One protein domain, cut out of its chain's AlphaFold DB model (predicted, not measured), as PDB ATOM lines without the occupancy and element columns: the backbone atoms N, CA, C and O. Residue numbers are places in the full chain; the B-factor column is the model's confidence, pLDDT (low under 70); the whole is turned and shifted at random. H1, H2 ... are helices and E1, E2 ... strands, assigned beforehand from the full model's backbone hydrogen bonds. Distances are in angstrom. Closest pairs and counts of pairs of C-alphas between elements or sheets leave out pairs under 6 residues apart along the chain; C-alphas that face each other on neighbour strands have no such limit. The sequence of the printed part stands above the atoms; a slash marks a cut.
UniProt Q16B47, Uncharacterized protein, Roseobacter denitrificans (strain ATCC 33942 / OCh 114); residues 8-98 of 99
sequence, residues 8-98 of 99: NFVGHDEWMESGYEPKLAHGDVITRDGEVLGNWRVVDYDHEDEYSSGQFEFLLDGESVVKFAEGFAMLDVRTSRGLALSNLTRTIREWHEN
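This is residues 8 to 98 of the 99 residues of an uncharacterized protein of Roseobacter denitrificans (strain ATCC 33942 / OCh 114) (UniProt Q16B47). A strongly twisted sheet of four strands has one long helix, H2, packed on one face, mostly along the edge strand E4 and its neighbour E3. A short helix, H1, sits by the other edge strand, E1, and only grazes the sheet. The printed part has 91 residues with two named helices and four named strands, in the order H1 E1 E2 E3 E4 H2; the class is mixed, helices and strands. The strands stand side by side as E1 E2 E3 E4, all antiparallel. The whole is compact, with a radius of gyration of the C-alphas of 12.6 A, and elongated in outline, spanning 37 by 23 by 21 A.

Residues 8 to 9 form a short antiparallel pairing with residues 29 to 30 of E1, residues 26 to 31. H1, residues 12 to 17, is on the sheet but only grazes it, with its residues 12 to 15; the closest C-alphas of H1 and E1 are those of His 12 and Gly 27, 7.2 A apart. E1 and E2, residues 36 to 43, form a hairpin at 147 degrees, with N 29 and O 38 at 2.8 A, within hydrogen-bond range. E2 and E3, residues 54 to 60, form a second hairpin at 156 degrees, with N 41 and O 57 at 2.9 A. E3 and E4, residues 66 to 72, form a third at 160 degrees, with N 58 and O 68 at 2.8 A. The four strands make a meander, each the antiparallel neighbour of the one before. H2, residues 78 to 97, is on one face of this sheet, and the two make two layers. The closest C-alphas of E4 and H2 are those of Phe 72 and Arg 81, 5.2 A apart; for E3 and H2 they are those of Phe 56 and Leu 85, 7.1 A apart. H1 and H2 are apart, and so are E1 and E4. In both helices every O i to N i+4 pair is within hydrogen-bond range.

H1 begins at C-alpha 12, (48.186, 6.645, -4.155), and has 6 residues. E1 is 16.4 A from first to last C-alpha, E2 21.1 A, E3 19.9 A and E4 16.5 A. E3 begins at C-alpha 54, (56.174, -4.453, 0.111). H2 is 27.7 A long and ends at C-alpha 97, (32.651, -6.886, -13.635).

The two C-alphas farthest apart are those of Glu 48, in the link from E2 to E3, and Asn 98, 39.5 A. The links E1 to E2, E3 to E4 and E4 to H2 are tight; H1 to E1 and E2 to E3 are short. The printed part has no cut. The mean pLDDT of the printed part is 94.5, and no printed residue is under 70.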
ATOM      1  N   ASN A   8      40.209   3.384  -9.501       97.06
ATOM      2  CA  ASN A   8      41.055   4.499  -9.074       97.06
ATOM      3  C   ASN A   8      41.482   4.289  -7.617       97.06
ATOM      4  O   ASN A   8      40.632   4.080  -6.757       97.06
ATOM      5  N   PHE A   9      42.785   4.394  -7.349       97.12
ATOM      6  CA  PHE A   9      43.377   4.290  -6.014       97.12
ATOM      7  C   PHE A   9      43.594   5.699  -5.456       97.12
ATOM      8  O   PHE A   9      44.548   6.392  -5.811       97.12
ATOM      9  N   VAL A  10      42.666   6.164  -4.628       96.88
ATOM     10  CA  VAL A  10      42.660   7.529  -4.089       96.88
ATOM     11  C   VAL A  10      43.806   7.702  -3.100       96.88
ATOM     12  O   VAL A  10      43.967   6.872  -2.218       96.88
ATOM     13  N   GLY A  11      44.594   8.771  -3.239       95.31
ATOM     14  CA  GLY A  11      45.744   9.042  -2.367       95.31
ATOM     15  C   GLY A  11      47.029   8.298  -2.752       95.31
ATOM     16  O   GLY A  11      48.082   8.595  -2.201       95.31
ATOM     17  N   HIS A  12      46.991   7.388  -3.735       95.31
ATOM     18  CA  HIS A  12      48.186   6.645  -4.155       95.31
ATOM     19  C   HIS A  12      49.289   7.574  -4.679       95.31
ATOM     20  O   HIS A  12      50.458   7.402  -4.342       95.31
ATOM     21  N   ASP A  13      48.926   8.582  -5.473       94.06
ATOM     22  CA  ASP A  13      49.896   9.553  -5.988       94.06
ATOM     23  C   ASP A  13      50.482  10.417  -4.858       94.06
ATOM     24  O   ASP A  13      51.672  10.702  -4.867       94.06
ATOM     25  N   GLU A  14      49.691  10.747  -3.834       96.00
ATOM     26  CA  GLU A  14      50.166  11.483  -2.655       96.00
ATOM     27  C   GLU A  14      51.168  10.650  -1.838       96.00
ATOM     28  O   GLU A  14      52.233  11.144  -1.465       96.00
ATOM     29  N   TRP A  15      50.887   9.360  -1.627       95.62
ATOM     30  CA  TRP A  15      51.829   8.423  -1.008       95.62
ATOM     31  C   TRP A  15      53.148   8.342  -1.785       95.62
ATOM     32  O   TRP A  15      54.226   8.460  -1.201       95.62
ATOM     33  N   MET A  16      53.064   8.222  -3.109       93.31
ATOM     34  CA  MET A  16      54.221   8.208  -4.000       93.31
ATOM     35  C   MET A  16      55.052   9.497  -3.908       93.31
ATOM     36  O   MET A  16      56.276   9.440  -3.805       93.31
ATOM     37  N   GLU A  17      54.395  10.658  -3.938       94.31
ATOM     38  CA  GLU A  17      55.041  11.976  -3.893       94.31
ATOM     39  C   GLU A  17      55.626  12.309  -2.515       94.31
ATOM     40  O   GLU A  17      56.581  13.081  -2.422       94.31
ATOM     41  N   SER A  18      55.102  11.698  -1.450       93.88
ATOM     42  CA  SER A  18      55.597  11.880  -0.081       93.88
ATOM     43  C   SER A  18      56.930  11.183   0.217       93.88
ATOM     44  O   SER A  18      57.489  11.392   1.291       93.88
ATOM     45  N   GLY A  19      57.436  10.352  -0.700       92.50
ATOM     46  CA  GLY A  19      58.550   9.445  -0.407       92.50
ATOM     47  C   GLY A  19      58.108   8.220   0.393       92.50
ATOM     48  O   GLY A  19      58.839   7.756   1.260       92.50
ATOM     49  N   TYR A  20      56.911   7.701   0.100       93.44
ATOM     50  CA  TYR A  20      56.352   6.493   0.711       93.44
ATOM     51  C   TYR A  20      56.030   6.622   2.215       93.44
ATOM     52  O   TYR A  20      56.153   5.650   2.959       93.44
ATOM     53  N   GLU A  21      55.572   7.787   2.687       95.69
ATOM     54  CA  GLU A  21      55.196   8.004   4.096       95.69
ATOM     55  C   GLU A  21      54.127   6.983   4.559       95.69
ATOM     56  O   GLU A  21      53.033   6.935   3.983       95.69
ATOM     57  N   PRO A  22      54.374   6.199   5.630       94.69
ATOM     58  CA  PRO A  22      53.454   5.153   6.097       94.69
ATOM     59  C   PRO A  22      52.036   5.632   6.417       94.69
ATOM     60  O   PRO A  22      51.069   4.895   6.235       94.69
ATOM     61  N   LYS A  23      51.880   6.882   6.861       96.44
ATOM     62  CA  LYS A  23      50.561   7.473   7.155       96.44
ATOM     63  C   LYS A  23      49.717   7.750   5.914       96.44
ATOM     64  O   LYS A  23      48.530   8.009   6.060       96.44
ATOM     65  N   LEU A  24      50.328   7.746   4.733       97.12
ATOM     66  CA  LEU A  24      49.661   7.971   3.451       97.12
ATOM     67  C   LEU A  24      49.510   6.670   2.655       97.12
ATOM     68  O   LEU A  24      48.896   6.670   1.595       97.12
ATOM     69  N   ALA A  25      50.031   5.549   3.165       96.88
ATOM     70  CA  ALA A  25      50.034   4.242   2.513       96.88
ATOM     71  C   ALA A  25      48.657   3.552   2.514       96.88
ATOM     72  O   ALA A  25      48.568   2.340   2.719       96.88
ATOM     73  N   HIS A  26      47.577   4.313   2.344       97.62
ATOM     74  CA  HIS A  26      46.210   3.821   2.293       97.62
ATOM     75  C   HIS A  26      45.266   4.815   1.607       97.62
ATOM     76  O   HIS A  26      45.536   6.013   1.530       97.62
ATOM     77  N   GLY A  27      44.100   4.330   1.183       97.31
ATOM     78  CA  GLY A  27      43.029   5.179   0.666       97.31
ATOM     79  C   GLY A  27      41.867   4.384   0.088       97.31
ATOM     80  O   GLY A  27      41.790   3.167   0.244       97.31
ATOM     81  N   ASP A  28      40.947   5.073  -0.578       97.69
ATOM     82  CA  ASP A  28      39.766   4.447  -1.176       97.69
ATOM     83  C   ASP A  28      40.072   3.866  -2.559       97.69
ATOM     84  O   ASP A  28      40.877   4.405  -3.324       97.69
ATOM     85  N   VAL A  29      39.387   2.778  -2.902       97.88
ATOM     86  CA  VAL A  29      39.326   2.231  -4.257       97.88
ATOM     87  C   VAL A  29      37.953   2.546  -4.829       97.88
ATOM     88  O   VAL A  29      36.939   2.061  -4.326       97.88
ATOM     89  N   ILE A  30      37.923   3.375  -5.872       97.56
ATOM     90  CA  ILE A  30      36.683   3.934  -6.424       97.56
ATOM     91  C   ILE A  30      36.591   3.651  -7.924       97.56
ATOM     92  O   ILE A  30      37.569   3.828  -8.664       97.56
ATOM     93  N   THR A  31      35.413   3.246  -8.393       96.31
ATOM     94  CA  THR A  31      35.144   3.096  -9.826       96.31
ATOM     95  C   THR A  31      35.129   4.445 -10.540       96.31
ATOM     96  O   THR A  31      35.125   5.514  -9.927       96.31
ATOM     97  N   ARG A  32      35.087   4.422 -11.873       94.69
ATOM     98  CA  ARG A  32      34.924   5.647 -12.667       94.69
ATOM     99  C   ARG A  32      33.632   6.410 -12.352       94.69
ATOM    100  O   ARG A  32      33.610   7.635 -12.451       94.69
ATOM    101  N   ASP A  33      32.587   5.686 -11.967       93.94
ATOM    102  CA  ASP A  33      31.250   6.228 -11.717       93.94
ATOM    103  C   ASP A  33      31.078   6.746 -10.278       93.94
ATOM    104  O   ASP A  33      30.022   7.270  -9.924       93.94
ATOM    105  N   GLY A  34      32.130   6.656  -9.455       94.69
ATOM    106  CA  GLY A  34      32.130   7.140  -8.074       94.69
ATOM    107  C   GLY A  34      31.663   6.114  -7.041       94.69
ATOM    108  O   GLY A  34      31.466   6.479  -5.885       94.69
ATOM    109  N   GLU A  35      31.493   4.850  -7.429       96.00
ATOM    110  CA  GLU A  35      31.202   3.755  -6.501       96.00
ATOM    111  C   GLU A  35      32.455   3.408  -5.690       96.00
ATOM    112  O   GLU A  35      33.519   3.165  -6.261       96.00
ATOM    113  N   VAL A  36      32.334   3.381  -4.363       96.88
ATOM    114  CA  VAL A  36      33.412   2.959  -3.461       96.88
ATOM    115  C   VAL A  36      33.365   1.441  -3.329       96.88
ATOM    116  O   VAL A  36      32.378   0.898  -2.847       96.88
ATOM    117  N   LEU A  37      34.436   0.769  -3.749       97.44
ATOM    118  CA  LEU A  37      34.555  -0.691  -3.658       97.44
ATOM    119  C   LEU A  37      35.187  -1.140  -2.338       97.44
ATOM    120  O   LEU A  37      35.003  -2.277  -1.915       97.44
ATOM    121  N   GLY A  38      35.975  -0.271  -1.708       97.56
ATOM    122  CA  GLY A  38      36.700  -0.579  -0.483       97.56
ATOM    123  C   GLY A  38      37.961   0.258  -0.354       97.56
ATOM    124  O   GLY A  38      38.031   1.374  -0.874       97.56
ATOM    125  N   ASN A  39      38.975  -0.293   0.307       98.12
ATOM    126  CA  ASN A  39      40.212   0.414   0.612       98.12
ATOM    127  C   ASN A  39      41.437  -0.318   0.081       98.12
ATOM    128  O   ASN A  39      41.506  -1.547   0.090       98.12
ATOM    129  N   TRP A  40      42.436   0.453  -0.335       98.19
ATOM    130  CA  TRP A  40      43.777  -0.050  -0.577       98.19
ATOM    131  C   TRP A  40      44.697   0.348   0.572       98.19
ATOM    132  O   TRP A  40      44.476   1.365   1.237       98.19
ATOM    133  N   ARG A  41      45.751  -0.438   0.781       97.69
ATOM    134  CA  ARG A  41      46.899  -0.058   1.608       97.69
ATOM    135  C   ARG A  41      48.184  -0.699   1.107       97.69
ATOM    136  O   ARG A  41      48.133  -1.643   0.318       97.69
ATOM    137  N   VAL A  42      49.321  -0.197   1.577       97.12
ATOM    138  CA  VAL A  42      50.627  -0.835   1.391       97.12
ATOM    139  C   VAL A  42      51.189  -1.230   2.745       97.12
ATOM    140  O   VAL A  42      51.191  -0.431   3.681       97.12
ATOM    141  N   VAL A  43      51.644  -2.473   2.848       96.12
ATOM    142  CA  VAL A  43      52.200  -3.059   4.073       96.12
ATOM    143  C   VAL A  43      53.577  -3.664   3.809       96.12
ATOM    144  O   VAL A  43      54.016  -3.756   2.660       96.12
ATOM    145  N   ASP A  44      54.244  -4.065   4.891       94.62
ATOM    146  CA  ASP A  44      55.499  -4.824   4.878       94.62
ATOM    147  C   ASP A  44      56.649  -4.162   4.106       94.62
ATOM    148  O   ASP A  44      57.465  -4.845   3.488       94.62
ATOM    149  N   TYR A  45      56.720  -2.829   4.171       94.62
ATOM    150  CA  TYR A  45      57.793  -2.033   3.584       94.62
ATOM    151  C   TYR A  45      58.461  -1.119   4.614       94.62
ATOM    152  O   TYR A  45      57.842  -0.688   5.590       94.62
ATOM    153  N   ASP A  46      59.729  -0.806   4.368       93.31
ATOM    154  CA  ASP A  46      60.501   0.204   5.081       93.31
ATOM    155  C   ASP A  46      60.661   1.440   4.191       93.31
ATOM    156  O   ASP A  46      61.349   1.402   3.176       93.31
ATOM    157  N   HIS A  47      60.001   2.536   4.565       91.19
ATOM    158  CA  HIS A  47      60.043   3.790   3.813       91.19
ATOM    159  C   HIS A  47      61.423   4.473   3.795       91.19
ATOM    160  O   HIS A  47      61.650   5.324   2.937       91.19
ATOM    161  N   GLU A  48      62.340   4.119   4.705       90.75
ATOM    162  CA  GLU A  48      63.708   4.658   4.714       90.75
ATOM    163  C   GLU A  48      64.665   3.857   3.806       90.75
ATOM    164  O   GLU A  48      65.787   4.301   3.554       90.75
ATOM    165  N   ASP A  49      64.226   2.705   3.281       90.12
ATOM    166  CA  ASP A  49      64.991   1.848   2.372       90.12
ATOM    167  C   ASP A  49      64.348   1.809   0.976       90.12
ATOM    168  O   ASP A  49      63.338   1.150   0.735       90.12
ATOM    169  N   GLU A  50      64.970   2.481   0.006       81.50
ATOM    170  CA  GLU A  50      64.498   2.540  -1.388       81.50
ATOM    171  C   GLU A  50      64.405   1.158  -2.073       81.50
ATOM    172  O   GLU A  50      63.643   0.982  -3.035       81.50
ATOM    173  N   TYR A  51      65.147   0.164  -1.567       86.75
ATOM    174  CA  TYR A  51      65.131  -1.220  -2.047       86.75
ATOM    175  C   TYR A  51      64.133  -2.100  -1.295       86.75
ATOM    176  O   TYR A  51      64.008  -3.282  -1.625       86.75
ATOM    177  N   SER A  52      63.414  -1.548  -0.315       92.62
ATOM    178  CA  SER A  52      62.469  -2.313   0.484       92.62
ATOM    179  C   SER A  52      61.361  -2.894  -0.387       92.62
ATOM    180  O   SER A  52      60.797  -2.221  -1.253       92.62
ATOM    181  N   SER A  53      61.045  -4.166  -0.173       94.56
ATOM    182  CA  SER A  53      59.861  -4.792  -0.756       94.56
ATOM    183  C   SER A  53      58.592  -4.295  -0.067       94.56
ATOM    184  O   SER A  53      58.654  -3.613   0.947       94.56
ATOM    185  N   GLY A  54      57.434  -4.679  -0.583       95.81
ATOM    186  CA  GLY A  54      56.174  -4.453   0.111       95.81
ATOM    187  C   GLY A  54      55.018  -5.135  -0.594       95.81
ATOM    188  O   GLY A  54      55.199  -5.832  -1.598       95.81
ATOM    189  N   GLN A  55      53.819  -4.937  -0.063       97.12
ATOM    190  CA  GLN A  55      52.613  -5.558  -0.591       97.12
ATOM    191  C   GLN A  55      51.478  -4.550  -0.675       97.12
ATOM    192  O   GLN A  55      51.134  -3.909   0.315       97.12
ATOM    193  N   PHE A  56      50.880  -4.430  -1.860       98.00
ATOM    194  CA  PHE A  56      49.582  -3.787  -2.004       98.00
ATOM    195  C   PHE A  56      48.500  -4.744  -1.527       98.00
ATOM    196  O   PHE A  56      48.477  -5.905  -1.938       98.00
ATOM    197  N   GLU A  57      47.574  -4.244  -0.725       98.31
ATOM    198  CA  GLU A  57      46.410  -4.985  -0.255       98.31
ATOM    199  C   GLU A  57      45.132  -4.227  -0.592       98.31
ATOM    200  O   GLU A  57      45.085  -2.999  -0.513       98.31
ATOM    201  N   PHE A  58      44.089  -4.974  -0.940       98.44
ATOM    202  CA  PHE A  58      42.732  -4.488  -1.128       98.44
ATOM    203  C   PHE A  58      41.798  -5.152  -0.117       98.44
ATOM    204  O   PHE A  58      41.756  -6.382  -0.013       98.44
ATOM    205  N   LEU A  59      41.037  -4.330   0.597       98.00
ATOM    206  CA  LEU A  59      39.978  -4.734   1.513       98.00
ATOM    207  C   LEU A  59      38.646  -4.277   0.921       98.00
ATOM    208  O   LEU A  59      38.522  -3.118   0.528       98.00
ATOM    209  N   LEU A  60      37.671  -5.182   0.852       97.12
ATOM    210  CA  LEU A  60      36.321  -4.839   0.409       97.12
ATOM    211  C   LEU A  60      35.656  -3.906   1.429       97.12
ATOM    212  O   LEU A  60      35.891  -4.049   2.630       97.12
ATOM    213  N   ASP A  61      34.817  -2.975   0.970       94.44
ATOM    214  CA  ASP A  61      34.067  -2.105   1.880       94.44
ATOM    215  C   ASP A  61      33.256  -2.922   2.902       94.44
ATOM    216  O   ASP A  61      32.592  -3.906   2.573       94.44
ATOM    217  N   GLY A  62      33.355  -2.534   4.174       89.81
ATOM    218  CA  GLY A  62      32.748  -3.258   5.294       89.81
ATOM    219  C   GLY A  62      33.442  -4.568   5.701       89.81
ATOM    220  O   GLY A  62      33.051  -5.154   6.715       89.81
ATOM    221  N   GLU A  63      34.481  -5.020   4.990       91.62
ATOM    222  CA  GLU A  63      35.274  -6.193   5.364       91.62
ATOM    223  C   GLU A  63      36.575  -5.811   6.083       91.62
ATOM    224  O   GLU A  63      37.240  -4.824   5.781       91.62
ATOM    225  N   SER A  64      36.977  -6.639   7.050       88.06
ATOM    226  CA  SER A  64      38.249  -6.487   7.770       88.06
ATOM    227  C   SER A  64      39.357  -7.403   7.242       88.06
ATOM    228  O   SER A  64      40.449  -7.437   7.810       88.06
ATOM    229  N   VAL A  65      39.058  -8.216   6.227       93.94
ATOM    230  CA  VAL A  65      39.967  -9.222   5.672       93.94
ATOM    231  C   VAL A  65      40.455  -8.751   4.309       93.94
ATOM    232  O   VAL A  65      39.715  -8.150   3.537       93.94
ATOM    233  N   VAL A  66      41.724  -9.027   4.023       97.00
ATOM    234  CA  VAL A  66      42.326  -8.737   2.723       97.00
ATOM    235  C   VAL A  66      41.698  -9.648   1.675       97.00
ATOM    236  O   VAL A  66      41.773 -10.874   1.781       97.00
ATOM    237  N   LYS A  67      41.086  -9.039   0.660       97.38
ATOM    238  CA  LYS A  67      40.439  -9.745  -0.446       97.38
ATOM    239  C   LYS A  67      41.430 -10.068  -1.559       97.38
ATOM    240  O   LYS A  67      41.463 -11.199  -2.036       97.38
ATOM    241  N   PHE A  68      42.267  -9.101  -1.934       98.00
ATOM    242  CA  PHE A  68      43.332  -9.281  -2.925       98.00
ATOM    243  C   PHE A  68      44.624  -8.639  -2.442       98.00
ATOM    244  O   PHE A  68      44.590  -7.619  -1.756       98.00
ATOM    245  N   ALA A  69      45.760  -9.216  -2.827       97.75
ATOM    246  CA  ALA A  69      47.059  -8.656  -2.501       97.75
ATOM    247  C   ALA A  69      48.096  -8.961  -3.585       97.75
ATOM    248  O   ALA A  69      48.096 -10.048  -4.159       97.75
ATOM    249  N   GLU A  70      48.998  -8.017  -3.829       97.88
ATOM    250  CA  GLU A  70      50.064  -8.126  -4.829       97.88
ATOM    251  C   GLU A  70      51.371  -7.567  -4.258       97.88
ATOM    252  O   GLU A  70      51.444  -6.410  -3.841       97.88
ATOM    253  N   GLY A  71      52.413  -8.399  -4.236       96.31
ATOM    254  CA  GLY A  71      53.738  -8.020  -3.746       96.31
ATOM    255  C   GLY A  71      54.579  -7.308  -4.805       96.31
ATOM    256  O   GLY A  71      54.531  -7.653  -5.987       96.31
ATOM    257  N   PHE A  72      55.407  -6.360  -4.378       94.81
ATOM    258  CA  PHE A  72      56.457  -5.753  -5.195       94.81
ATOM    259  C   PHE A  72      57.828  -5.942  -4.541       94.81
ATOM    260  O   PHE A  72      57.960  -6.045  -3.324       94.81
ATOM    261  N   ALA A  73      58.866  -6.006  -5.372       90.88
ATOM    262  CA  ALA A  73      60.209  -6.363  -4.935       90.88
ATOM    263  C   ALA A  73      60.993  -5.184  -4.345       90.88
ATOM    264  O   ALA A  73      61.862  -5.421  -3.519       90.88
ATOM    265  N   MET A  74      60.728  -3.954  -4.799       88.50
ATOM    266  CA  MET A  74      61.433  -2.742  -4.363       88.50
ATOM    267  C   MET A  74      60.520  -1.518  -4.500       88.50
ATOM    268  O   MET A  74      59.826  -1.400  -5.521       88.50
ATOM    269  N   LEU A  75      60.562  -0.605  -3.526       83.56
ATOM    270  CA  LEU A  75      59.790   0.639  -3.518       83.56
ATOM    271  C   LEU A  75      60.118   1.506  -4.722       83.56
ATOM    272  O   LEU A  75      59.195   1.874  -5.446       83.56
ATOM    273  N   ASP A  76      61.398   1.781  -4.993       81.50
ATOM    274  CA  ASP A  76      61.776   2.741  -6.040       81.50
ATOM    275  C   ASP A  76      61.906   2.131  -7.448       81.50
ATOM    276  O   ASP A  76      62.021   2.826  -8.463       81.50
ATOM    277  N   VAL A  77      61.768   0.807  -7.578       83.56
ATOM    278  CA  VAL A  77      61.712   0.168  -8.900       83.56
ATOM    279  C   VAL A  77      60.303   0.279  -9.467       83.56
ATOM    280  O   VAL A  77      59.458  -0.613  -9.318       83.56
ATOM    281  N   ARG A  78      60.083   1.361 -10.224       81.94
ATOM    282  CA  ARG A  78      58.819   1.670 -10.918       81.94
ATOM    283  C   ARG A  78      58.214   0.469 -11.649       81.94
ATOM    284  O   ARG A  78      56.999   0.311 -11.641       81.94
ATOM    285  N   THR A  79      59.033  -0.374 -12.277       87.38
ATOM    286  CA  THR A  79      58.556  -1.553 -13.016       87.38
ATOM    287  C   THR A  79      57.924  -2.598 -12.101       87.38
ATOM    288  O   THR A  79      56.863  -3.120 -12.431       87.38
ATOM    289  N   SER A  80      58.541  -2.902 -10.955       90.44
ATOM    290  CA  SER A  80      58.031  -3.930 -10.040       90.44
ATOM    291  C   SER A  80      56.757  -3.454  -9.351       90.44
ATOM    292  O   SER A  80      55.734  -4.135  -9.422       90.44
ATOM    293  N   ARG A  81      56.789  -2.243  -8.786       92.31
ATOM    294  CA  ARG A  81      55.627  -1.610  -8.152       92.31
ATOM    295  C   ARG A  81      54.479  -1.399  -9.139       92.31
ATOM    296  O   ARG A  81      53.333  -1.724  -8.846       92.31
ATOM    297  N   GLY A  82      54.786  -0.899 -10.338       93.19
ATOM    298  CA  GLY A  82      53.792  -0.666 -11.384       93.19
ATOM    299  C   GLY A  82      53.137  -1.954 -11.886       93.19
ATOM    300  O   GLY A  82      51.938  -1.948 -12.161       93.19
ATOM    301  N   LEU A  83      53.887  -3.059 -11.968       94.81
ATOM    302  CA  LEU A  83      53.332  -4.367 -12.320       94.81
ATOM    303  C   LEU A  83      52.386  -4.884 -11.229       94.81
ATOM    304  O   LEU A  83      51.273  -5.287 -11.559       94.81
ATOM    305  N   ALA A  84      52.796  -4.823  -9.959       96.00
ATOM    306  CA  ALA A  84      51.966  -5.243  -8.828       96.00
ATOM    307  C   ALA A  84      50.644  -4.459  -8.778       96.00
ATOM    308  O   ALA A  84      49.568  -5.053  -8.738       96.00
ATOM    309  N   LEU A  85      50.706  -3.128  -8.903       95.56
ATOM    310  CA  LEU A  85      49.508  -2.288  -8.937       95.56
ATOM    311  C   LEU A  85      48.627  -2.592 -10.160       95.56
ATOM    312  O   LEU A  85      47.403  -2.625 -10.044       95.56
ATOM    313  N   SER A  86      49.228  -2.851 -11.325       95.38
ATOM    314  CA  SER A  86      48.485  -3.212 -12.544       95.38
ATOM    315  C   SER A  86      47.768  -4.555 -12.409       95.38
ATOM    316  O   SER A  86      46.617  -4.678 -12.830       95.38
ATOM    317  N   ASN A  87      48.426  -5.552 -11.806       97.88
ATOM    318  CA  ASN A  87      47.815  -6.842 -11.500       97.88
ATOM    319  C   ASN A  87      46.644  -6.664 -10.536       97.88
ATOM    320  O   ASN A  87      45.547  -7.118 -10.852       97.88
ATOM    321  N   LEU A  88      46.848  -5.942  -9.429       97.88
ATOM    322  CA  LEU A  88      45.807  -5.703  -8.430       97.88
ATOM    323  C   LEU A  88      44.603  -4.979  -9.044       97.88
ATOM    324  O   LEU A  88      43.466  -5.409  -8.877       97.88
ATOM    325  N   THR A  89      44.860  -3.927  -9.826       97.38
ATOM    326  CA  THR A  89      43.835  -3.169 -10.561       97.38
ATOM    327  C   THR A  89      43.018  -4.076 -11.476       97.38
ATOM    328  O   THR A  89      41.790  -3.991 -11.501       97.38
ATOM    329  N   ARG A  90      43.690  -4.945 -12.242       97.00
ATOM    330  CA  ARG A  90      43.023  -5.896 -13.135       97.00
ATOM    331  C   ARG A  90      42.171  -6.884 -12.342       97.00
ATOM    332  O   ARG A  90      41.017  -7.059 -12.703       97.00
ATOM    333  N   THR A  91      42.711  -7.473 -11.276       97.88
ATOM    334  CA  THR A  91      41.999  -8.439 -10.428       97.88
ATOM    335  C   THR A  91      40.746  -7.826  -9.804       97.88
ATOM    336  O   THR A  91      39.682  -8.432  -9.872       97.88
ATOM    337  N   ILE A  92      40.839  -6.605  -9.261       97.62
ATOM    338  CA  ILE A  92      39.681  -5.881  -8.706       97.62
ATOM    339  C   ILE A  92      38.639  -5.624  -9.794       97.62
ATOM    340  O   ILE A  92      37.460  -5.884  -9.575       97.62
ATOM    341  N   ARG A  93      39.060  -5.143 -10.972       96.19
ATOM    342  CA  ARG A  93      38.136  -4.863 -12.077       96.19
ATOM    343  C   ARG A  93      37.428  -6.128 -12.556       96.19
ATOM    344  O   ARG A  93      36.217  -6.124 -12.699       96.19
ATOM    345  N   GLU A  94      38.178  -7.201 -12.798       96.44
ATOM    346  CA  GLU A  94      37.617  -8.479 -13.242       96.44
ATOM    347  C   GLU A  94      36.667  -9.063 -12.196       96.44
ATOM    348  O   GLU A  94      35.644  -9.630 -12.560       96.44
ATOM    349  N   TRP A  95      36.970  -8.916 -10.906       96.06
ATOM    350  CA  TRP A  95      36.048  -9.312  -9.846       96.06
ATOM    351  C   TRP A  95      34.755  -8.479  -9.879       96.06
ATOM    352  O   TRP A  95      33.682  -9.069  -9.918       96.06
ATOM    353  N   HIS A  96      34.852  -7.147  -9.942       94.88
ATOM    354  CA  HIS A  96      33.694  -6.240  -9.963       94.88
ATOM    355  C   HIS A  96      32.805  -6.420 -11.205       94.88
ATOM    356  O   HIS A  96      31.589  -6.382 -11.099       94.88
ATOM    357  N   GLU A  97      33.393  -6.674 -12.379       92.19
ATOM    358  CA  GLU A  97      32.651  -6.886 -13.635       92.19
ATOM    359  C   GLU A  97      31.926  -8.246 -13.708       92.19
ATOM    360  O   GLU A  97      31.078  -8.434 -14.583       92.19
ATOM    361  N   ASN A  98      32.280  -9.205 -12.844       91.12
ATOM    362  CA  ASN A  98      31.707 -10.557 -12.829       91.12
ATOM    363  C   ASN A  98      30.751 -10.813 -11.646       91.12
ATOM    364  O   ASN A  98      30.280 -11.947 -11.503       91.12
TER     365      ASN A  98